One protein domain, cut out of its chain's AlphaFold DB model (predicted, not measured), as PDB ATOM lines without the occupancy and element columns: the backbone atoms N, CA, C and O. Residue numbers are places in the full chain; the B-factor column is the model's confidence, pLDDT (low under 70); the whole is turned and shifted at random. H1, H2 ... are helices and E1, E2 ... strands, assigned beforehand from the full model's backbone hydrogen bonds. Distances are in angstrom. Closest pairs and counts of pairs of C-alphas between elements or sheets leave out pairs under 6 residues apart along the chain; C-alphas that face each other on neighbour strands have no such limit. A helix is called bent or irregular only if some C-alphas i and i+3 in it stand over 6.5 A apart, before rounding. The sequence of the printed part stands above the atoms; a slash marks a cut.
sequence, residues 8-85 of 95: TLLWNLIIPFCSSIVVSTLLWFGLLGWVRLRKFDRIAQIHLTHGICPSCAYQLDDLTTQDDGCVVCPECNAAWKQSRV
ATOM      1  N   THR A   8     -13.743  26.063  16.513       59.31
ATOM      2  CA  THR A   8     -15.168  25.693  16.448       59.31
ATOM      3  C   THR A   8     -16.009  26.673  15.622       59.31
ATOM      4  O   THR A   8     -16.941  26.248  14.945       59.31
ATOM      5  N   LEU A   9     -15.660  27.965  15.608       57.72
ATOM      6  CA  LEU A   9     -16.309  28.986  14.770       57.72
ATOM      7  C   LEU A   9     -16.027  28.795  13.273       57.72
ATOM      8  O   LEU A   9     -16.943  28.915  12.462       57.72
ATOM      9  N   LEU A  10     -14.789  28.447  12.906       61.00
ATOM     10  CA  LEU A  10     -14.437  28.100  11.524       61.00
ATOM     11  C   LEU A  10     -15.093  26.782  11.091       61.00
ATOM     12  O   LEU A  10     -15.620  26.691   9.985       61.00
ATOM     13  N   TRP A  11     -15.140  25.787  11.979       59.72
ATOM     14  CA  TRP A  11     -15.783  24.498  11.708       59.72
ATOM     15  C   TRP A  11     -17.302  24.630  11.485       59.72
ATOM     16  O   TRP A  11     -17.845  24.037  10.553       59.72
ATOM     17  N   ASN A  12     -17.979  25.479  12.268       63.00
ATOM     18  CA  ASN A  12     -19.423  25.728  12.161       63.00
ATOM     19  C   ASN A  12     -19.849  26.496  10.900       63.00
ATOM     20  O   ASN A  12     -21.021  26.448  10.540       63.00
ATOM     21  N   LEU A  13     -18.932  27.191  10.220       65.88
ATOM     22  CA  LEU A  13     -19.208  27.901   8.963       65.88
ATOM     23  C   LEU A  13     -18.972  27.026   7.724       65.88
ATOM     24  O   LEU A  13     -19.669  27.177   6.723       65.88
ATOM     25  N   ILE A  14     -18.026  26.088   7.796       74.12
ATOM     26  CA  ILE A  14     -17.649  25.222   6.669       74.12
ATOM     27  C   ILE A  14     -18.680  24.100   6.457       74.12
ATOM     28  O   ILE A  14     -19.095  23.845   5.326       74.12
ATOM     29  N   ILE A  15     -19.146  23.467   7.538       76.56
ATOM     30  CA  ILE A  15     -20.122  22.365   7.488       76.56
ATOM     31  C   ILE A  15     -21.428  22.732   6.756       76.56
ATOM     32  O   ILE A  15     -21.796  21.985   5.848       76.56
ATOM     33  N   PRO A  16     -22.128  23.845   7.068       78.50
ATOM     34  CA  PRO A  16     -23.392  24.179   6.407       78.50
ATOM     35  C   PRO A  16     -23.212  24.510   4.921       78.50
ATOM     36  O   PRO A  16     -24.116  24.275   4.117       78.50
ATOM     37  N   PHE A  17     -22.042  25.026   4.536       81.31
ATOM     38  CA  PHE A  17     -21.729  25.340   3.146       81.31
ATOM     39  C   PHE A  17     -21.532  24.063   2.328       81.31
ATOM     40  O   PHE A  17     -22.171  23.878   1.292       81.31
ATOM     41  N   CYS A  18     -20.718  23.138   2.840       82.38
ATOM     42  CA  CYS A  18     -20.523  21.834   2.214       82.38
ATOM     43  C   CYS A  18     -21.827  21.027   2.183       82.38
ATOM     44  O   CYS A  18     -22.150  20.444   1.150       82.38
ATOM     45  N   SER A  19     -22.617  21.033   3.261       81.81
ATOM     46  CA  SER A  19     -23.889  20.306   3.295       81.81
ATOM     47  C   SER A  19     -24.916  20.896   2.332       81.81
ATOM     48  O   SER A  19     -25.627  20.142   1.680       81.81
ATOM     49  N   SER A  20     -24.983  22.224   2.192       85.06
ATOM     50  CA  SER A  20     -25.894  22.880   1.246       85.06
ATOM     51  C   SER A  20     -25.531  22.573  -0.208       85.06
ATOM     52  O   SER A  20     -26.418  22.275  -1.009       85.06
ATOM     53  N   ILE A  21     -24.232  22.559  -0.541       86.88
ATOM     54  CA  ILE A  21     -23.748  22.160  -1.872       86.88
ATOM     55  C   ILE A  21     -24.118  20.703  -2.141       86.88
ATOM     56  O   ILE A  21     -24.747  20.418  -3.155       86.88
ATOM     57  N   VAL A  22     -23.812  19.791  -1.214       88.25
ATOM     58  CA  VAL A  22     -24.126  18.363  -1.366       88.25
ATOM     59  C   VAL A  22     -25.631  18.142  -1.515       88.25
ATOM     60  O   VAL A  22     -26.051  17.453  -2.439       88.25
ATOM     61  N   VAL A  23     -26.459  18.759  -0.669       86.31
ATOM     62  CA  VAL A  23     -27.924  18.635  -0.742       86.31
ATOM     63  C   VAL A  23     -28.459  19.216  -2.046       86.31
ATOM     64  O   VAL A  23     -29.274  18.573  -2.699       86.31
ATOM     65  N   SER A  24     -27.977  20.382  -2.477       83.06
ATOM     66  CA  SER A  24     -28.399  20.998  -3.739       83.06
ATOM     67  C   SER A  24     -28.001  20.148  -4.940       83.06
ATOM     68  O   SER A  24     -28.810  19.952  -5.842       83.06
ATOM     69  N   THR A  25     -26.795  19.577  -4.942       80.81
ATOM     70  CA  THR A  25     -26.340  18.651  -5.983       80.81
ATOM     71  C   THR A  25     -27.177  17.373  -5.985       80.81
ATOM     72  O   THR A  25     -27.640  16.965  -7.045       80.81
ATOM     73  N   LEU A  26     -27.449  16.767  -4.828       83.44
ATOM     74  CA  LEU A  26     -28.290  15.570  -4.726       83.44
ATOM     75  C   LEU A  26     -29.739  15.840  -5.141       83.44
ATOM     76  O   LEU A  26     -30.336  15.011  -5.820       83.44
ATOM     77  N   LEU A  27     -30.298  16.998  -4.788       82.19
ATOM     78  CA  LEU A  27     -31.624  17.421  -5.232       82.19
ATOM     79  C   LEU A  27     -31.649  17.684  -6.737       82.19
ATOM     80  O   LEU A  27     -32.611  17.307  -7.393       82.19
ATOM     81  N   TRP A  28     -30.591  18.267  -7.301       80.50
ATOM     82  CA  TRP A  28     -30.457  18.476  -8.741       80.50
ATOM     83  C   TRP A  28     -30.370  17.133  -9.473       80.50
ATOM     84  O   TRP A  28     -31.194  16.867 -10.340       80.50
ATOM     85  N   PHE A  29     -29.463  16.236  -9.075       75.94
ATOM     86  CA  PHE A  29     -29.339  14.888  -9.645       75.94
ATOM     87  C   PHE A  29     -30.590  14.030  -9.422       75.94
ATOM     88  O   PHE A  29     -30.973  13.277 -10.312       75.94
ATOM     89  N   GLY A  30     -31.257  14.166  -8.277       79.12
ATOM     90  CA  GLY A  30     -32.490  13.460  -7.947       79.12
ATOM     91  C   GLY A  30     -33.684  13.966  -8.751       79.12
ATOM     92  O   GLY A  30     -34.376  13.170  -9.376       79.12
ATOM     93  N   LEU A  31     -33.906  15.282  -8.806       70.06
ATOM     94  CA  LEU A  31     -35.011  15.898  -9.543       70.06
ATOM     95  C   LEU A  31     -34.808  15.772 -11.059       70.06
ATOM     96  O   LEU A  31     -35.739  15.383 -11.765       70.06
ATOM     97  N   LEU A  32     -33.600  16.034 -11.572       64.25
ATOM     98  CA  LEU A  32     -33.285  15.821 -12.987       64.25
ATOM     99  C   LEU A  32     -33.261  14.347 -13.338       64.25
ATOM    100  O   LEU A  32     -33.777  14.002 -14.391       64.25
ATOM    101  N   GLY A  33     -32.748  13.475 -12.470       64.06
ATOM    102  CA  GLY A  33     -32.854  12.030 -12.642       64.06
ATOM    103  C   GLY A  33     -34.316  11.609 -12.768       64.06
ATOM    104  O   GLY A  33     -34.693  10.977 -13.745       64.06
ATOM    105  N   TRP A  34     -35.184  12.050 -11.860       57.41
ATOM    106  CA  TRP A  34     -36.594  11.654 -11.831       57.41
ATOM    107  C   TRP A  34     -37.426  12.219 -12.995       57.41
ATOM    108  O   TRP A  34     -38.249  11.509 -13.575       57.41
ATOM    109  N   VAL A  35     -37.190  13.473 -13.399       57.91
ATOM    110  CA  VAL A  35     -37.850  14.094 -14.564       57.91
ATOM    111  C   VAL A  35     -37.352  13.479 -15.877       57.91
ATOM    112  O   VAL A  35     -38.156  13.203 -16.774       57.91
ATOM    113  N   ARG A  36     -36.046  13.210 -15.979       57.28
ATOM    114  CA  ARG A  36     -35.421  12.554 -17.135       57.28
ATOM    115  C   ARG A  36     -35.832  11.084 -17.237       57.28
ATOM    116  O   ARG A  36     -35.951  10.584 -18.342       57.28
ATOM    117  N   LEU A  37     -36.162  10.427 -16.126       59.22
ATOM    118  CA  LEU A  37     -36.706   9.067 -16.127       59.22
ATOM    119  C   LEU A  37     -38.169   9.001 -16.597       59.22
ATOM    120  O   LEU A  37     -38.535   8.046 -17.266       59.22
ATOM    121  N   ARG A  38     -39.015   9.998 -16.293       56.47
ATOM    122  CA  ARG A  38     -40.468   9.913 -16.571       56.47
ATOM    123  C   ARG A  38     -40.916  10.427 -17.939       56.47
ATOM    124  O   ARG A  38     -41.879   9.908 -18.491       56.47
ATOM    125  N   LYS A  39     -40.282  11.464 -18.495       59.44
ATOM    126  CA  LYS A  39     -40.689  12.013 -19.809       59.44
ATOM    127  C   LYS A  39     -40.050  11.307 -21.003       59.44
ATOM    128  O   LYS A  39     -40.515  11.480 -22.127       59.44
ATOM    129  N   PHE A  40     -39.006  10.520 -20.775       68.44
ATOM    130  CA  PHE A  40     -38.245   9.911 -21.858       68.44
ATOM    131  C   PHE A  40     -38.823   8.597 -22.368       68.44
ATOM    132  O   PHE A  40     -38.337   8.140 -23.388       68.44
ATOM    133  N   ASP A  41     -39.868   8.016 -21.771       80.69
ATOM    134  CA  ASP A  41     -40.326   6.671 -22.154       80.69
ATOM    135  C   ASP A  41     -40.678   6.539 -23.639       80.69
ATOM    136  O   ASP A  41     -40.194   5.629 -24.305       80.69
ATOM    137  N   ARG A  42     -41.463   7.464 -24.209       83.31
ATOM    138  CA  ARG A  42     -41.857   7.365 -25.628       83.31
ATOM    139  C   ARG A  42     -40.678   7.579 -26.577       83.31
ATOM    140  O   ARG A  42     -40.552   6.869 -27.568       83.31
ATOM    141  N   ILE A  43     -39.803   8.528 -26.251       85.69
ATOM    142  CA  ILE A  43     -38.572   8.800 -27.007       85.69
ATOM    143  C   ILE A  43     -37.603   7.618 -26.880       85.69
ATOM    144  O   ILE A  43     -36.945   7.247 -27.847       85.69
ATOM    145  N   ALA A  44     -37.546   6.995 -25.706       88.56
ATOM    146  CA  ALA A  44     -36.726   5.834 -25.432       88.56
ATOM    147  C   ALA A  44     -37.208   4.620 -26.219       88.56
ATOM    148  O   ALA A  44     -36.388   3.961 -26.841       88.56
ATOM    149  N   GLN A  45     -38.519   4.363 -26.270       89.38
ATOM    150  CA  GLN A  45     -39.065   3.295 -27.109       89.38
ATOM    151  C   GLN A  45     -38.667   3.486 -28.576       89.38
ATOM    152  O   GLN A  45     -38.146   2.557 -29.179       89.38
ATOM    153  N   ILE A  46     -38.834   4.694 -29.129       89.56
ATOM    154  CA  ILE A  46     -38.480   4.973 -30.530       89.56
ATOM    155  C   ILE A  46     -36.987   4.734 -30.783       89.56
ATOM    156  O   ILE A  46     -36.642   4.061 -31.750       89.56
ATOM    157  N   HIS A  47     -36.095   5.232 -29.922       92.12
ATOM    158  CA  HIS A  47     -34.660   4.977 -30.074       92.12
ATOM    159  C   HIS A  47     -34.329   3.483 -29.983       92.12
ATOM    160  O   HIS A  47     -33.636   2.967 -30.854       92.12
ATOM    161  N   LEU A  48     -34.891   2.762 -29.008       91.62
ATOM    162  CA  LEU A  48     -34.668   1.320 -28.861       91.62
ATOM    163  C   LEU A  48     -35.166   0.533 -30.087       91.62
ATOM    164  O   LEU A  48     -34.486  -0.388 -30.535       91.62
ATOM    165  N   THR A  49     -36.285   0.937 -30.703       90.31
ATOM    166  CA  THR A  49     -36.767   0.325 -31.959       90.31
ATOM    167  C   THR A  49     -35.879   0.586 -33.178       90.31
ATOM    168  O   THR A  49     -36.046  -0.084 -34.193       90.31
ATOM    169  N   HIS A  50     -34.942   1.529 -33.086       90.25
ATOM    170  CA  HIS A  50     -33.918   1.780 -34.101       90.25
ATOM    171  C   HIS A  50     -32.544   1.234 -33.695       90.25
ATOM    172  O   HIS A  50     -31.566   1.543 -34.364       90.25
ATOM    173  N   GLY A  51     -32.447   0.485 -32.592       91.69
ATOM    174  CA  GLY A  51     -31.152   0.018 -32.102       91.69
ATOM    175  C   GLY A  51     -30.293   1.154 -31.546       91.69
ATOM    176  O   GLY A  51     -29.078   1.098 -31.633       91.69
ATOM    177  N   ILE A  52     -30.887   2.213 -30.988       92.69
ATOM    178  CA  ILE A  52     -30.167   3.392 -30.480       92.69
ATOM    179  C   ILE A  52     -30.397   3.544 -28.974       92.69
ATOM    180  O   ILE A  52     -31.511   3.384 -28.472       92.69
ATOM    181  N   CYS A  53     -29.347   3.899 -28.234       91.50
ATOM    182  CA  CYS A  53     -29.404   4.167 -26.804       91.50
ATOM    183  C   CYS A  53     -30.202   5.450 -26.512       91.50
ATOM    184  O   CYS A  53     -29.765   6.539 -26.883       91.50
ATOM    185  N   PRO A  54     -31.302   5.390 -25.741       90.25
ATOM    186  CA  PRO A  54     -32.081   6.574 -25.366       90.25
ATOM    187  C   PRO A  54     -31.332   7.640 -24.554       90.25
ATOM    188  O   PRO A  54     -31.794   8.774 -24.466       90.25
ATOM    189  N   SER A  55     -30.229   7.265 -23.896       86.75
ATOM    190  CA  SER A  55     -29.509   8.137 -22.955       86.75
ATOM    191  C   SER A  55     -28.409   8.962 -23.627       86.75
ATOM    192  O   SER A  55     -28.244  10.141 -23.315       86.75
ATOM    193  N   CYS A  56     -27.667   8.346 -24.553       89.88
ATOM    194  CA  CYS A  56     -26.497   8.949 -25.203       89.88
ATOM    195  C   CYS A  56     -26.499   8.844 -26.734       89.88
ATOM    196  O   CYS A  56     -25.563   9.317 -27.362       89.88
ATOM    197  N   ALA A  57     -27.529   8.234 -27.329       91.06
ATOM    198  CA  ALA A  57     -27.653   7.987 -28.765       91.06
ATOM    199  C   ALA A  57     -26.598   7.046 -29.391       91.06
ATOM    200  O   ALA A  57     -26.521   6.953 -30.611       91.06
ATOM    201  N   TYR A  58     -25.829   6.304 -28.586       91.12
ATOM    202  CA  TYR A  58     -24.931   5.255 -29.087       91.12
ATOM    203  C   TYR A  58     -25.702   4.092 -29.731       91.12
ATOM    204  O   TYR A  58     -26.797   3.752 -29.278       91.12
ATOM    205  N   GLN A  59     -25.121   3.457 -30.745       91.62
ATOM    206  CA  GLN A  59     -25.727   2.323 -31.441       91.62
ATOM    207  C   GLN A  59     -25.651   1.050 -30.586       91.62
ATOM    208  O   GLN A  59     -24.594   0.666 -30.104       91.62
ATOM    209  N   LEU A  60     -26.794   0.415 -30.358       91.19
ATOM    210  CA  LEU A  60     -26.951  -0.791 -29.549       91.19
ATOM    211  C   LEU A  60     -26.944  -2.086 -30.376       91.19
ATOM    212  O   LEU A  60     -27.095  -3.166 -29.803       91.19
ATOM    213  N   ASP A  61     -26.786  -1.983 -31.695       82.88
ATOM    214  CA  ASP A  61     -26.680  -3.141 -32.578       82.88
ATOM    215  C   ASP A  61     -25.453  -3.997 -32.218       82.88
ATOM    216  O   ASP A  61     -24.424  -3.485 -31.776       82.88
ATOM    217  N   ASP A  62     -25.591  -5.316 -32.366       80.81
ATOM    218  CA  ASP A  62     -24.541  -6.327 -32.153       80.81
ATOM    219  C   ASP A  62     -23.882  -6.387 -30.766       80.81
ATOM    220  O   ASP A  62     -22.935  -7.148 -30.548       80.81
ATOM    221  N   LEU A  63     -24.412  -5.670 -29.775       88.12
ATOM    222  CA  LEU A  63     -23.955  -5.827 -28.401       88.12
ATOM    223  C   LEU A  63     -24.410  -7.155 -27.797       88.12
ATOM    224  O   LEU A  63     -25.533  -7.631 -27.982       88.12
ATOM    225  N   THR A  64     -23.509  -7.738 -27.009       89.31
ATOM    226  CA  THR A  64     -23.789  -8.961 -26.261       89.31
ATOM    227  C   THR A  64     -24.795  -8.667 -25.155       89.31
ATOM    228  O   THR A  64     -24.605  -7.769 -24.334       89.31
ATOM    229  N   THR A  65     -25.876  -9.442 -25.134       92.56
ATOM    230  CA  THR A  65     -26.840  -9.437 -24.035       92.56
ATOM    231  C   THR A  65     -26.214 -10.118 -22.815       92.56
ATOM    232  O   THR A  65     -25.659 -11.205 -22.943       92.56
ATOM    233  N   GLN A  66     -26.291  -9.482 -21.647       92.75
ATOM    234  CA  GLN A  66     -25.833 -10.059 -20.381       92.75
ATOM    235  C   GLN A  66     -26.835 -11.083 -19.823       92.75
ATOM    236  O   GLN A  66     -27.958 -11.212 -20.318       92.75
ATOM    237  N   ASP A  67     -26.434 -11.798 -18.768       92.06
ATOM    238  CA  ASP A  67     -27.207 -12.887 -18.144       92.06
ATOM    239  C   ASP A  67     -28.594 -12.455 -17.628       92.06
ATOM    240  O   ASP A  67     -29.495 -13.276 -17.470       92.06
ATOM    241  N   ASP A  68     -28.794 -11.159 -17.390       91.75
ATOM    242  CA  ASP A  68     -30.061 -10.562 -16.965       91.75
ATOM    243  C   ASP A  68     -31.010 -10.216 -18.134       91.75
ATOM    244  O   ASP A  68     -32.117  -9.707 -17.924       91.75
ATOM    245  N   GLY A  69     -30.599 -10.492 -19.376       90.62
ATOM    246  CA  GLY A  69     -31.355 -10.173 -20.585       90.62
ATOM    247  C   GLY A  69     -31.253  -8.706 -21.014       90.62
ATOM    248  O   GLY A  69     -32.044  -8.257 -21.858       90.62
ATOM    249  N   CYS A  70     -30.318  -7.941 -20.446       93.50
ATOM    250  CA  CYS A  70     -30.072  -6.551 -20.808       93.50
ATOM    251  C   CYS A  70     -28.857  -6.399 -21.727       93.50
ATOM    252  O   CYS A  70     -27.876  -7.131 -21.650       93.50
ATOM    253  N   VAL A  71     -28.907  -5.380 -22.577       93.69
ATOM    254  CA  VAL A  71     -27.738  -4.819 -23.248       93.69
ATOM    255  C   VAL A  71     -27.293  -3.592 -22.483       93.69
ATOM    256  O   VAL A  71     -28.089  -2.684 -22.225       93.69
ATOM    257  N   VAL A  72     -26.009  -3.564 -22.142       92.38
ATOM    258  CA  VAL A  72     -25.373  -2.436 -21.468       92.38
ATOM    259  C   VAL A  72     -24.696  -1.564 -22.516       92.38
ATOM    260  O   VAL A  72     -23.859  -2.031 -23.281       92.38
ATOM    261  N   CYS A  73     -25.065  -0.286 -22.558       92.12
ATOM    262  CA  CYS A  73     -24.410   0.684 -23.422       92.12
ATOM    263  C   CYS A  73     -22.980   0.952 -22.916       92.12
ATOM    264  O   CYS A  73     -22.842   1.376 -21.769       92.12
ATOM    265  N   PRO A  74     -21.936   0.790 -23.746       90.31
ATOM    266  CA  PRO A  74     -20.550   0.968 -23.308       90.31
ATOM    267  C   PRO A  74     -20.182   2.431 -23.017       90.31
ATOM    268  O   PRO A  74     -19.259   2.677 -22.251       90.31
ATOM    269  N   GLU A  75     -20.915   3.399 -23.579       92.56
ATOM    270  CA  GLU A  75     -20.613   4.830 -23.418       92.56
ATOM    271  C   GLU A  75     -21.186   5.416 -22.125       92.56
ATOM    272  O   GLU A  75     -20.509   6.103 -21.365       92.56
ATOM    273  N   CYS A  76     -22.471   5.163 -21.866       87.25
ATOM    274  CA  CYS A  76     -23.185   5.764 -20.733       87.25
ATOM    275  C   CYS A  76     -23.521   4.772 -19.619       87.25
ATOM    276  O   CYS A  76     -24.128   5.160 -18.621       87.25
ATOM    277  N   ASN A  77     -23.178   3.495 -19.804       88.62
ATOM    278  CA  ASN A  77     -23.438   2.406 -18.868       88.62
ATOM    279  C   ASN A  77     -24.930   2.167 -18.548       88.62
ATOM    280  O   ASN A  77     -25.265   1.477 -17.586       88.62
ATOM    281  N   ALA A  78     -25.845   2.734 -19.344       88.62
ATOM    282  CA  ALA A  78     -27.278   2.477 -19.227       88.62
ATOM    283  C   ALA A  78     -27.617   1.081 -19.765       88.62
ATOM    284  O   ALA A  78     -27.122   0.689 -20.823       88.62
ATOM    285  N   ALA A  79     -28.500   0.368 -19.067       91.81
ATOM    286  CA  ALA A  79     -28.928  -0.978 -19.426       91.81
ATOM    287  C   ALA A  79     -30.365  -0.986 -19.968       91.81
ATOM    288  O   ALA A  79     -31.264  -0.363 -19.397       91.81
ATOM    289  N   TRP A  80     -30.589  -1.718 -21.059       91.12
ATOM    290  CA  TRP A  80     -31.887  -1.828 -21.727       91.12
ATOM    291  C   TRP A  80     -32.206  -3.289 -22.017       91.12
ATOM    292  O   TRP A  80     -31.337  -4.030 -22.462       91.12
ATOM    293  N   LYS A  81     -33.453  -3.722 -21.806       91.50
ATOM    294  CA  LYS A  81     -33.859  -5.097 -22.141       91.50
ATOM    295  C   LYS A  81     -33.674  -5.359 -23.634       91.50
ATOM    296  O   LYS A  81     -34.264  -4.637 -24.439       91.50
ATOM    297  N   GLN A  82     -32.965  -6.434 -23.986       91.19
ATOM    298  CA  GLN A  82     -32.743  -6.839 -25.380       91.19
ATOM    299  C   GLN A  82     -34.060  -6.995 -26.148       91.19
ATOM    300  O   GLN A  82     -34.140  -6.635 -27.314       91.19
ATOM    301  N   SER A  83     -35.127  -7.456 -25.486       90.88
ATOM    302  CA  SER A  83     -36.454  -7.618 -26.098       90.88
ATOM    303  C   SER A  83     -37.097  -6.320 -26.600       90.88
ATOM    304  O   SER A  83     -38.100  -6.375 -27.306       90.88
ATOM    305  N   ARG A  84     -36.560  -5.153 -26.225       89.69
ATOM    306  CA  ARG A  84     -37.012  -3.836 -26.698       89.69
ATOM    307  C   ARG A  84     -36.112  -3.252 -27.787       89.69
ATOM    308  O   ARG A  84     -36.499  -2.263 -28.399       89.69
ATOM    309  N   VAL A  85     -34.924  -3.820 -27.988       90.56
ATOM    310  CA  VAL A  85     -33.934  -3.351 -28.959       90.56
ATOM    311  C   VAL A  85     -34.164  -4.096 -30.272       90.56
ATOM    312  O   VAL A  85     -34.089  -5.324 -30.308       90.56
TER     313      VAL A  85
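What this domain is: This is residues 8 to 85 of the 95 residues of an uncharacterized protein of Phycisphaerales bacterium (UniProt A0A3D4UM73). One long helix, H1, sticks out with its residues 8 to 35 as an arm from a small compact head, and this arm makes most of the length. The head holds the short helix H2, which forms a corner with the end of H1, a long looping stretch of residues 50 to 69, and a small hairpin of the strands E1 and E2. The printed part has 78 residues with two named helices and two named strands in the order H1, H2, E1, E2; the sheet has the order E1, E2 and is antiparallel, and the class is mostly helix. The whole is extended, with a radius of gyration of the C-alphas of 18.8 A and spans of 59 by 25 by 19 A.

How they stand to each other: H1, residues 8 to 39, stands free over its residues 8 to 35, with no C-alpha 8 or more residues away along the chain within 10 A. H2, residues 41 to 49, follows after a tight link of one residue, Phe 40, and the two helices meet only through their link. E1, residues 70 to 72, and E2, residues 79 to 81, form a hairpin, antiparallel with an angle of 151 degrees between their directions. The C-alphas of Cys 70 and Lys 81 face each other at 4.3 A, and those of Val 72 and Ala 79 at 4.4 A. Two backbone pairs across the strands are within hydrogen-bond range: N 71 and O 80 at 2.8 A, and N 80 and O 71 at 2.9 A. H1 is apart from both strands. H2 and E2 are only just apart, with their closest C-alphas at 8.3 A. In H2 every O i to N i+4 pair is within hydrogen-bond range; in H1 26 of 28 are.

Where its parts are: H1 begins at C-alpha 8 (-15.168, 25.693, 16.448) and ends 46.4 A away at C-alpha 39 (-40.689, 12.013, -19.809). It is neither bent nor irregular, but only just: C-alphas 13 and 16 are 6.2 A apart. H2 measures 12.2 A from C-alpha 41 to C-alpha 49. E1 measures 6.3 A from C-alpha 70 to C-alpha 72. E2 measures 7.0 A and ends at C-alpha 81 (-33.859, -5.097, -22.141).

The domain as a whole: The two C-alphas farthest apart are those of Leu 9 and Asp 62, at 59.3 A. Without residues 8 to 35, the body of 50 residues spans 28 by 20 by 18 A. The printed part has no cut. The link from H2 to E1, 20 residues, is long; that from E1 to E2, six residues, is short. The mean pLDDT of the printed part is 82.2, and residues 8 to 13 and 32 to 40 are under 70.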